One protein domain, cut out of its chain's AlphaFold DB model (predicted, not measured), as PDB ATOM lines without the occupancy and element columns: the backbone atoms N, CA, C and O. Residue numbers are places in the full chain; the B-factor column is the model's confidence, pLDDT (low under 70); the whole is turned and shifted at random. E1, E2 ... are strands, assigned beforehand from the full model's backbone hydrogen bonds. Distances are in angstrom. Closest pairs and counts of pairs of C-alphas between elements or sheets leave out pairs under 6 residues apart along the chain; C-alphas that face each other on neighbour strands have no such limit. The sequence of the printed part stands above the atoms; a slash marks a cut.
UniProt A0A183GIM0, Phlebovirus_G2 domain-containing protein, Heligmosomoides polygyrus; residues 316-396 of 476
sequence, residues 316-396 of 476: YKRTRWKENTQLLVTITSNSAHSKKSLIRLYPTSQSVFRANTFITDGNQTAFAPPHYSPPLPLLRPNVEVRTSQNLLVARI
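Overview. This is residues 316 to 396 of the 476 residues of the protein "Phlebovirus_G2 domain-containing protein" of Heligmosomoides polygyrus (UniProt A0A183GIM0). A long hairpin, E1 and E2, makes one end of a rod, with smaller hairpins E5 with E6 near the middle and E3 with E4 farther on. The printed part has 81 residues and no named helix; strands E1 to E6, in chain order, form three antiparallel two-stranded sheets. It is all strand, though strands hold just 33 residues, and only just extended, close to loose: radius of gyration of the C-alphas 18.0 A, spans 61 by 27 by 24 A.

Along the chain. Find C-alpha 325 at (137.751, 114.788, 65.793), where E1 runs 22.1 A to 332; E2, 338 to 345, spans 21.6 A. Then come E3, 357 to 360, E4, 365 to 367, E5, 384 to 388, and E6, 391 to 395, ending at (142.427, 107.162, 61.618).

Arrangement. In hairpin E1 and E2, N 327 and O 343 are 2.8 A apart, within hydrogen-bond range; likewise N 359 and O 366, 2.9 A, in E3 and E4, and N 386 and O 393, 2.9 A, in E5 and E6. Residues 316 to 317 pair antiparallel with 357 to 358 of E3. The closest C-alphas of E4 and E5, Thr 365 and Thr 387, are 6.9 A apart. E1 is apart from E5.

Size, cuts and confidence. The C-alphas of Ser 335 and Ser 373 are farthest apart, 61.5 A. The printed part has no cut; links E2 to E3 and E4 to E5 are long. Look for pLDDT under 70 at 334 to 336, 350 to 355 and 369 to 382.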
ATOM      1  N   TYR A 316     150.444  93.217  72.174       81.69
ATOM      2  CA  TYR A 316     149.784  93.995  73.217       81.69
ATOM      3  C   TYR A 316     148.310  94.231  72.913       81.69
ATOM      4  O   TYR A 316     147.870  94.307  71.762       81.69
ATOM      5  N   LYS A 317     147.522  94.358  73.987       81.69
ATOM      6  CA  LYS A 317     146.075  94.569  73.919       81.69
ATOM      7  C   LYS A 317     145.700  95.966  74.412       81.69
ATOM      8  O   LYS A 317     145.925  96.308  75.569       81.69
ATOM      9  N   ARG A 318     145.060  96.771  73.562       78.62
ATOM     10  CA  ARG A 318     144.464  98.066  73.929       78.62
ATOM     11  C   ARG A 318     143.020  97.872  74.373       78.62
ATOM     12  O   ARG A 318     142.165  97.507  73.577       78.62
ATOM     13  N   THR A 319     142.724  98.154  75.635       74.50
ATOM     14  CA  THR A 319     141.356  98.064  76.176       74.50
ATOM     15  C   THR A 319     140.513  99.310  75.916       74.50
ATOM     16  O   THR A 319     139.288  99.223  75.960       74.50
ATOM     17  N   ARG A 320     141.140 100.466  75.662       77.06
ATOM     18  CA  ARG A 320     140.457 101.758  75.497       77.06
ATOM     19  C   ARG A 320     141.111 102.609  74.412       77.06
ATOM     20  O   ARG A 320     142.338 102.647  74.311       77.06
ATOM     21  N   TRP A 321     140.279 103.329  73.663       81.50
ATOM     22  CA  TRP A 321     140.681 104.312  72.658       81.50
ATOM     23  C   TRP A 321     140.239 105.708  73.087       81.50
ATOM     24  O   TRP A 321     139.145 105.884  73.619       81.50
ATOM     25  N   LYS A 322     141.099 106.709  72.867       85.00
ATOM     26  CA  LYS A 322     140.759 108.117  73.092       85.00
ATOM     27  C   LYS A 322     140.421 108.768  71.759       85.00
ATOM     28  O   LYS A 322     141.312 109.163  71.009       85.00
ATOM     29  N   GLU A 323     139.132 108.870  71.480       85.69
ATOM     30  CA  GLU A 323     138.640 109.490  70.255       85.69
ATOM     31  C   GLU A 323     138.883 110.997  70.252       85.69
ATOM     32  O   GLU A 323     138.780 111.670  71.281       85.69
ATOM     33  N   ASN A 324     139.201 111.531  69.077       87.06
ATOM     34  CA  ASN A 324     139.201 112.960  68.826       87.06
ATOM     35  C   ASN A 324     138.838 113.228  67.365       87.06
ATOM     36  O   ASN A 324     139.241 112.480  66.477       87.06
ATOM     37  N   THR A 325     138.119 114.321  67.133       87.38
ATOM     38  CA  THR A 325     137.751 114.788  65.793       87.38
ATOM     39  C   THR A 325     138.302 116.192  65.604       87.38
ATOM     40  O   THR A 325     138.182 117.033  66.493       87.38
ATOM     41  N   GLN A 326     138.925 116.468  64.462       87.31
ATOM     42  CA  GLN A 326     139.457 117.793  64.142       87.31
ATOM     43  C   GLN A 326     138.560 118.453  63.094       87.31
ATOM     44  O   GLN A 326     138.361 117.902  62.015       87.31
ATOM     45  N   LEU A 327     138.017 119.626  63.417       87.44
ATOM     46  CA  LEU A 327     137.168 120.423  62.540       87.44
ATOM     47  C   LEU A 327     137.914 121.668  62.084       87.44
ATOM     48  O   LEU A 327     138.379 122.452  62.909       87.44
ATOM     49  N   LEU A 328     137.982 121.886  60.774       88.25
ATOM     50  CA  LEU A 328     138.443 123.147  60.206       88.25
ATOM     51  C   LEU A 328     137.233 124.054  59.967       88.25
ATOM     52  O   LEU A 328     136.496 123.882  59.001       88.25
ATOM     53  N   VAL A 329     137.025 125.020  60.857       86.62
ATOM     54  CA  VAL A 329     135.912 125.969  60.776       86.62
ATOM     55  C   VAL A 329     136.384 127.230  60.066       86.62
ATOM     56  O   VAL A 329     137.332 127.878  60.508       86.62
ATOM     57  N   THR A 330     135.710 127.596  58.978       85.81
ATOM     58  CA  THR A 330     135.949 128.861  58.276       85.81
ATOM     59  C   THR A 330     134.799 129.809  58.571       85.81
ATOM     60  O   THR A 330     133.653 129.505  58.262       85.81
ATOM     61  N   ILE A 331     135.105 130.949  59.185       82.88
ATOM     62  CA  ILE A 331     134.134 132.002  59.472       82.88
ATOM     63  C   ILE A 331     134.372 133.122  58.468       82.88
ATOM     64  O   ILE A 331     135.439 133.740  58.465       82.88
ATOM     65  N   THR A 332     133.391 133.372  57.611       79.25
ATOM     66  CA  THR A 332     133.391 134.485  56.660       79.25
ATOM     67  C   THR A 332     132.611 135.653  57.249       79.25
ATOM     68  O   THR A 332     131.455 135.491  57.639       79.25
ATOM     69  N   SER A 333     133.246 136.820  57.333       74.81
ATOM     70  CA  SER A 333     132.577 138.082  57.666       74.81
ATOM     71  C   SER A 333     132.164 138.817  56.383       74.81
ATOM     72  O   SER A 333     132.690 138.532  55.310       74.81
ATOM     73  N   ASN A 334     131.252 139.789  56.492       69.75
ATOM     74  CA  ASN A 334     130.830 140.645  55.372       69.75
ATOM     75  C   ASN A 334     131.981 141.503  54.812       69.75
ATOM     76  O   ASN A 334     131.960 141.894  53.651       69.75
ATOM     77  N   SER A 335     133.003 141.784  55.623       59.78
ATOM     78  CA  SER A 335     134.302 142.247  55.129       59.78
ATOM     79  C   SER A 335     135.071 141.018  54.651       59.78
ATOM     80  O   SER A 335     135.211 140.107  55.461       59.78
ATOM     81  N   ALA A 336     135.597 141.003  53.423       64.12
ATOM     82  CA  ALA A 336     136.260 139.895  52.702       64.12
ATOM     83  C   ALA A 336     137.339 139.046  53.441       64.12
ATOM     84  O   ALA A 336     137.981 138.180  52.850       64.12
ATOM     85  N   HIS A 337     137.552 139.254  54.736       72.38
ATOM     86  CA  HIS A 337     138.325 138.407  55.624       72.38
ATOM     87  C   HIS A 337     137.552 137.150  56.037       72.38
ATOM     88  O   HIS A 337     136.563 137.187  56.775       72.38
ATOM     89  N   SER A 338     138.079 136.008  55.602       79.25
ATOM     90  CA  SER A 338     137.755 134.707  56.171       79.25
ATOM     91  C   SER A 338     138.787 134.348  57.240       79.25
ATOM     92  O   SER A 338     139.991 134.500  57.037       79.25
ATOM     93  N   LYS A 339     138.326 133.870  58.398       84.94
ATOM     94  CA  LYS A 339     139.196 133.321  59.442       84.94
ATOM     95  C   LYS A 339     139.004 131.815  59.506       84.94
ATOM     96  O   LYS A 339     137.890 131.345  59.733       84.94
ATOM     97  N   LYS A 340     140.091 131.064  59.323       87.31
ATOM     98  CA  LYS A 340     140.121 129.608  59.493       87.31
ATOM     99  C   LYS A 340     140.613 129.272  60.899       87.31
ATOM    100  O   LYS A 340     141.645 129.782  61.324       87.31
ATOM    101  N   SER A 341     139.887 128.411  61.599       86.75
ATOM    102  CA  SER A 341     140.229 127.929  62.939       86.75
ATOM    103  C   SER A 341     140.119 126.411  62.975       86.75
ATOM    104  O   SER A 341     139.090 125.858  62.595       86.75
ATOM    105  N   LEU A 342     141.163 125.733  63.453       91.00
ATOM    106  CA  LEU A 342     141.137 124.292  63.688       91.00
ATOM    107  C   LEU A 342     140.678 124.024  65.127       91.00
ATOM    108  O   LEU A 342     141.322 124.462  66.077       91.00
ATOM    109  N   ILE A 343     139.570 123.309  65.293       90.44
ATOM    110  CA  ILE A 343     138.980 122.969  66.589       90.44
ATOM    111  C   ILE A 343     139.069 121.459  66.780       90.44
ATOM    112  O   ILE A 343     138.649 120.696  65.914       90.44
ATOM    113  N   ARG A 344     139.595 121.012  67.922       88.94
ATOM    114  CA  ARG A 344     139.627 119.592  68.284       88.94
ATOM    115  C   ARG A 344     138.481 119.288  69.247       88.94
ATOM    116  O   ARG A 344     138.417 119.865  70.328       88.94
ATOM    117  N   LEU A 345     137.590 118.396  68.838       87.50
ATOM    118  CA  LEU A 345     136.461 117.916  69.622       87.50
ATOM    119  C   LEU A 345     136.773 116.544  70.224       87.50
ATOM    120  O   LEU A 345     137.476 115.733  69.620       87.50
ATOM    121  N   TYR A 346     136.207 116.296  71.399       87.56
ATOM    122  CA  TYR A 346     136.230 115.011  72.088       87.56
ATOM    123  C   TYR A 346     134.781 114.586  72.342       87.56
ATOM    124  O   TYR A 346     133.955 115.458  72.630       87.56
ATOM    125  N   PRO A 347     134.446 113.293  72.221       81.94
ATOM    126  CA  PRO A 347     133.087 112.841  72.469       81.94
ATOM    127  C   PRO A 347     132.731 112.998  73.949       81.94
ATOM    128  O   PRO A 347     133.572 112.850  74.837       81.94
ATOM    129  N   THR A 348     131.456 113.272  74.213       76.81
ATOM    130  CA  THR A 348     130.928 113.398  75.577       76.81
ATOM    131  C   THR A 348     130.826 112.040  76.281       76.81
ATOM    132  O   THR A 348     130.859 111.981  77.506       76.81
ATOM    133  N   SER A 349     130.721 110.948  75.515       74.69
ATOM    134  CA  SER A 349     130.658 109.569  76.008       74.69
ATOM    135  C   SER A 349     131.753 108.718  75.364       74.69
ATOM    136  O   SER A 349     132.095 108.923  74.201       74.69
ATOM    137  N   GLN A 350     132.324 107.776  76.117       64.00
ATOM    138  CA  GLN A 350     133.370 106.883  75.615       64.00
ATOM    139  C   GLN A 350     132.746 105.775  74.765       64.00
ATOM    140  O   GLN A 350     131.862 105.062  75.239       64.00
ATOM    141  N   SER A 351     133.225 105.592  73.534       63.91
ATOM    142  CA  SER A 351     132.872 104.419  72.735       63.91
ATOM    143  C   SER A 351     133.816 103.247  73.040       63.91
ATOM    144  O   SER A 351     134.985 103.430  73.398       63.91
ATOM    145  N   VAL A 352     133.301 102.022  72.924       62.47
ATOM    146  CA  VAL A 352     134.072 100.791  73.124       62.47
ATOM    147  C   VAL A 352     134.397 100.188  71.764       62.47
ATOM    148  O   VAL A 352     133.528  99.634  71.089       62.47
ATOM    149  N   PHE A 353     135.667 100.251  71.369       63.94
ATOM    150  CA  PHE A 353     136.161  99.543  70.191       63.94
ATOM    151  C   PHE A 353     136.446  98.072  70.545       63.94
ATOM    152  O   PHE A 353     137.036  97.795  71.589       63.94
ATOM    153  N   ARG A 354     136.009  97.124  69.698       58.44
ATOM    154  CA  ARG A 354     136.120  95.666  69.947       58.44
ATOM    155  C   ARG A 354     137.418  95.018  69.434       58.44
ATOM    156  O   ARG A 354     137.724  93.899  69.838       58.44
ATOM    157  N   ALA A 355     138.155  95.665  68.527       62.69
ATOM    158  CA  ALA A 355     139.394  95.124  67.958       62.69
ATOM    159  C   ALA A 355     140.633  95.676  68.673       62.69
ATOM    160  O   ALA A 355     140.967  96.854  68.533       62.69
ATOM    161  N   ASN A 356     141.287  94.822  69.466       71.38
ATOM    162  CA  ASN A 356     142.117  95.305  70.569       71.38
ATOM    163  C   ASN A 356     143.549  94.772  70.552       71.38
ATOM    164  O   ASN A 356     144.343  95.274  71.338       71.38
ATOM    165  N   THR A 357     143.887  93.787  69.721       81.19
ATOM    166  CA  THR A 357     145.203  93.131  69.753       81.19
ATOM    167  C   THR A 357     146.076  93.599  68.595       81.19
ATOM    168  O   THR A 357     145.639  93.629  67.442       81.19
ATOM    169  N   PHE A 358     147.314  93.959  68.917       81.38
ATOM    170  CA  PHE A 358     148.307  94.490  67.992       81.38
ATOM    171  C   PHE A 358     149.606  93.706  68.119       81.38
ATOM    172  O   PHE A 358     149.908  93.195  69.197       81.38
ATOM    173  N   ILE A 359     150.345  93.634  67.017       82.94
ATOM    174  CA  ILE A 359     151.700  93.089  66.945       82.94
ATOM    175  C   ILE A 359     152.640  94.205  66.485       82.94
ATOM    176  O   ILE A 359     152.297  94.950  65.565       82.94
ATOM    177  N   THR A 360     153.791  94.350  67.136       82.12
ATOM    178  CA  THR A 360     154.816  95.337  66.773       82.12
ATOM    179  C   THR A 360     156.200  94.701  66.748       82.12
ATOM    180  O   THR A 360     156.507  93.878  67.603       82.12
ATOM    181  N   ASP A 361     157.024  95.089  65.776       80.44
ATOM    182  CA  ASP A 361     158.457  94.746  65.696       80.44
ATOM    183  C   ASP A 361     159.359  95.880  66.241       80.44
ATOM    184  O   ASP A 361     160.581  95.832  66.145       80.44
ATOM    185  N   GLY A 362     158.744  96.944  66.775       79.06
ATOM    186  CA  GLY A 362     159.405  98.166  67.243       79.06
ATOM    187  C   GLY A 362     159.412  99.306  66.218       79.06
ATOM    188  O   GLY A 362     159.363 100.471  66.611       79.06
ATOM    189  N   ASN A 363     159.369  98.995  64.920       78.12
ATOM    190  CA  ASN A 363     159.341  99.973  63.828       78.12
ATOM    191  C   ASN A 363     157.944 100.109  63.200       78.12
ATOM    192  O   ASN A 363     157.524 101.203  62.818       78.12
ATOM    193  N   GLN A 364     157.220  99.001  63.089       77.38
ATOM    194  CA  GLN A 364     155.918  98.875  62.454       77.38
ATOM    195  C   GLN A 364     154.948  98.147  63.377       77.38
ATOM    196  O   GLN A 364     155.308  97.243  64.126       77.38
ATOM    197  N   THR A 365     153.678  98.536  63.303       77.19
ATOM    198  CA  THR A 365     152.608  97.908  64.077       77.19
ATOM    199  C   THR A 365     151.490  97.462  63.150       77.19
ATOM    200  O   THR A 365     151.031  98.231  62.305       77.19
ATOM    201  N   ALA A 366     151.009  96.237  63.341       77.25
ATOM    202  CA  ALA A 366     149.884  95.671  62.611       77.25
ATOM    203  C   ALA A 366     148.791  95.161  63.562       77.25
ATOM    204  O   ALA A 366     149.007  94.959  64.759       77.25
ATOM    205  N   PHE A 367     147.588  94.946  63.025       76.31
ATOM    206  CA  PHE A 367     146.541  94.221  63.743       76.31
ATOM    207  C   PHE A 367     146.919  92.743  63.858       76.31
ATOM    208  O   PHE A 367     147.227  92.110  62.850       76.31
ATOM    209  N   ALA A 368     146.830  92.189  65.065       73.81
ATOM    210  CA  ALA A 368     146.972  90.756  65.278       73.81
ATOM    211  C   ALA A 368     145.586  90.090  65.145       73.81
ATOM    212  O   ALA A 368     144.693  90.389  65.951       73.81
ATOM    213  N   PRO A 369     145.346  89.235  64.132       65.00
ATOM    214  CA  PRO A 369     144.101  88.482  64.043       65.00
ATOM    215  C   PRO A 369     143.984  87.476  65.207       65.00
ATOM    216  O   PRO A 369     145.000  87.011  65.719       65.00
ATOM    217  N   PRO A 370     142.756  87.118  65.635       57.69
ATOM    218  CA  PRO A 370     142.535  86.132  66.698       57.69
ATOM    219  C   PRO A 370     143.005  84.717  66.320       57.69
ATOM    220  O   PRO A 370     143.288  83.922  67.208       57.69
ATOM    221  N   HIS A 371     143.119  84.426  65.019       54.53
ATOM    222  CA  HIS A 371     143.765  83.235  64.475       54.53
ATOM    223  C   HIS A 371     144.882  83.694  63.537       54.53
ATOM    224  O   HIS A 371     144.624  84.397  62.559       54.53
ATOM    225  N   TYR A 372     146.121  83.359  63.878       50.44
ATOM    226  CA  TYR A 372     147.299  83.771  63.127       50.44
ATOM    227  C   TYR A 372     147.572  82.758  62.010       50.44
ATOM    228  O   TYR A 372     147.827  81.586  62.263       50.44
ATOM    229  N   SER A 373     147.486  83.210  60.761       41.66
ATOM    230  CA  SER A 373     147.978  82.496  59.581       41.66
ATOM    231  C   SER A 373     148.752  83.522  58.748       41.66
ATOM    232  O   SER A 373     148.127  84.432  58.196       41.66
ATOM    233  N   PRO A 374     150.094  83.484  58.728       48.06
ATOM    234  CA  PRO A 374     150.888  84.438  57.962       48.06
ATOM    235  C   PRO A 374     150.907  84.102  56.463       48.06
ATOM    236  O   PRO A 374     150.724  82.937  56.108       48.06
ATOM    237  N   PRO A 375     151.208  85.073  55.573       44.72
ATOM    238  CA  PRO A 375     151.370  86.516  55.792       44.72
ATOM    239  C   PRO A 375     150.215  87.317  55.153       44.72
ATOM    240  O   PRO A 375     149.689  86.890  54.136       44.72
ATOM    241  N   LEU A 376     149.836  88.482  55.706       40.12
ATOM    242  CA  LEU A 376     149.290  89.667  54.995       40.12
ATOM    243  C   LEU A 376     148.822  90.744  56.011       40.12
ATOM    244  O   LEU A 376     148.291  90.407  57.070       40.12
ATOM    245  N   PRO A 377     148.960  92.046  55.692       43.56
ATOM    246  CA  PRO A 377     148.427  93.136  56.501       43.56
ATOM    247  C   PRO A 377     146.902  93.210  56.356       43.56
ATOM    248  O   PRO A 377     146.379  93.494  55.277       43.56
ATOM    249  N   LEU A 378     146.187  92.974  57.456       53.12
ATOM    250  CA  LEU A 378     144.734  93.097  57.521       53.12
ATOM    251  C   LEU A 378     144.356  94.588  57.582       53.12
ATOM    252  O   LEU A 378     144.309  95.197  58.654       53.12
ATOM    253  N   LEU A 379     144.126  95.196  56.420       51.44
ATOM    254  CA  LEU A 379     143.535  96.529  56.316       51.44
ATOM    255  C   LEU A 379     142.021  96.382  56.477       51.44
ATOM    256  O   LEU A 379     141.355  95.823  55.613       51.44
ATOM    257  N   ARG A 380     141.462  96.893  57.580       58.75
ATOM    258  CA  ARG A 380     140.014  97.130  57.635       58.75
ATOM    259  C   ARG A 380     139.715  98.345  56.752       58.75
ATOM    260  O   ARG A 380     140.348  99.380  56.970       58.75
ATOM    261  N   PRO A 381     138.726  98.287  55.846       56.03
ATOM    262  CA  PRO A 381     138.519  99.296  54.799       56.03
ATOM    263  C   PRO A 381     138.259 100.724  55.312       56.03
ATOM    264  O   PRO A 381     138.396 101.687  54.562       56.03
ATOM    265  N   ASN A 382     137.923 100.881  56.598       67.81
ATOM    266  CA  ASN A 382     137.532 102.165  57.183       67.81
ATOM    267  C   ASN A 382     138.450 102.653  58.316       67.81
ATOM    268  O   ASN A 382     138.151 103.682  58.915       67.81
ATOM    269  N   VAL A 383     139.534 101.939  58.650       74.75
ATOM    270  CA  VAL A 383     140.436 102.337  59.747       74.75
ATOM    271  C   VAL A 383     141.894 102.098  59.364       74.75
ATOM    272  O   VAL A 383     142.357 100.963  59.302       74.75
ATOM    273  N   GLU A 384     142.638 103.184  59.180       78.56
ATOM    274  CA  GLU A 384     144.090 103.172  59.043       78.56
ATOM    275  C   GLU A 384     144.737 103.243  60.423       78.56
ATOM    276  O   GLU A 384     144.524 104.201  61.164       78.56
ATOM    277  N   VAL A 385     145.568 102.266  60.771       77.38
ATOM    278  CA  VAL A 385     146.381 102.334  61.987       77.38
ATOM    279  C   VAL A 385     147.784 102.781  61.617       77.38
ATOM    280  O   VAL A 385     148.404 102.224  60.717       77.38
ATOM    281  N   ARG A 386     148.272 103.818  62.296       80.00
ATOM    282  CA  ARG A 386     149.621 104.354  62.119       80.00
ATOM    283  C   ARG A 386     150.267 104.583  63.471       80.00
ATOM    284  O   ARG A 386     149.601 104.980  64.427       80.00
ATOM    285  N   THR A 387     151.573 104.402  63.527       76.88
ATOM    286  CA  THR A 387     152.370 104.749  64.701       76.88
ATOM    287  C   THR A 387     152.902 106.164  64.502       76.88
ATOM    288  O   THR A 387     153.582 106.452  63.522       76.88
ATOM    289  N   SER A 388     152.537 107.084  65.394       77.25
ATOM    290  CA  SER A 388     152.975 108.480  65.361       77.25
ATOM    291  C   SER A 388     153.496 108.863  66.735       77.25
ATOM    292  O   SER A 388     152.734 108.833  67.696       77.25
ATOM    293  N   GLN A 389     154.772 109.250  66.838       80.69
ATOM    294  CA  GLN A 389     155.397 109.668  68.105       80.69
ATOM    295  C   GLN A 389     155.219 108.623  69.230       80.69
ATOM    296  O   GLN A 389     154.806 108.959  70.337       80.69
ATOM    297  N   ASN A 390     155.459 107.342  68.927       76.56
ATOM    298  CA  ASN A 390     155.242 106.193  69.827       76.56
ATOM    299  C   ASN A 390     153.788 105.988  70.295       76.56
ATOM    300  O   ASN A 390     153.518 105.176  71.179       76.56
ATOM    301  N   LEU A 391     152.824 106.689  69.696       79.31
ATOM    302  CA  LEU A 391     151.404 106.480  69.932       79.31
ATOM    303  C   LEU A 391     150.786 105.764  68.737       79.31
ATOM    304  O   LEU A 391     150.896 106.198  67.591       79.31
ATOM    305  N   LEU A 392     150.088 104.672  69.030       80.75
ATOM    306  CA  LEU A 392     149.248 103.992  68.059       80.75
ATOM    307  C   LEU A 392     147.989 104.832  67.811       80.75
ATOM    308  O   LEU A 392     147.177 105.023  68.720       80.75
ATOM    309  N   VAL A 393     147.832 105.329  66.589       83.62
ATOM    310  CA  VAL A 393     146.710 106.173  66.176       83.62
ATOM    311  C   VAL A 393     145.899 105.442  65.118       83.62
ATOM    312  O   VAL A 393     146.415 105.078  64.066       83.62
ATOM    313  N   ALA A 394     144.613 105.259  65.394       83.50
ATOM    314  CA  ALA A 394     143.637 104.805  64.416       83.50
ATOM    315  C   ALA A 394     142.980 106.029  63.761       83.50
ATOM    316  O   ALA A 394     142.463 106.908  64.452       83.50
ATOM    317  N   ARG A 395     143.012 106.098  62.432       82.62
ATOM    318  CA  ARG A 395     142.427 107.162  61.618       82.62
ATOM    319  C   ARG A 395     141.335 106.579  60.732       82.62
ATOM    320  O   ARG A 395     141.558 105.595  60.043       82.62
ATOM    321  N   ILE A 396     140.178 107.227  60.712       84.19
ATOM    322  CA  ILE A 396     139.073 106.901  59.806       84.19
ATOM    323  C   ILE A 396     139.150 107.893  58.637       84.19
ATOM    324  O   ILE A 396     138.879 109.077  58.852       84.19
TER     325      ILE A 396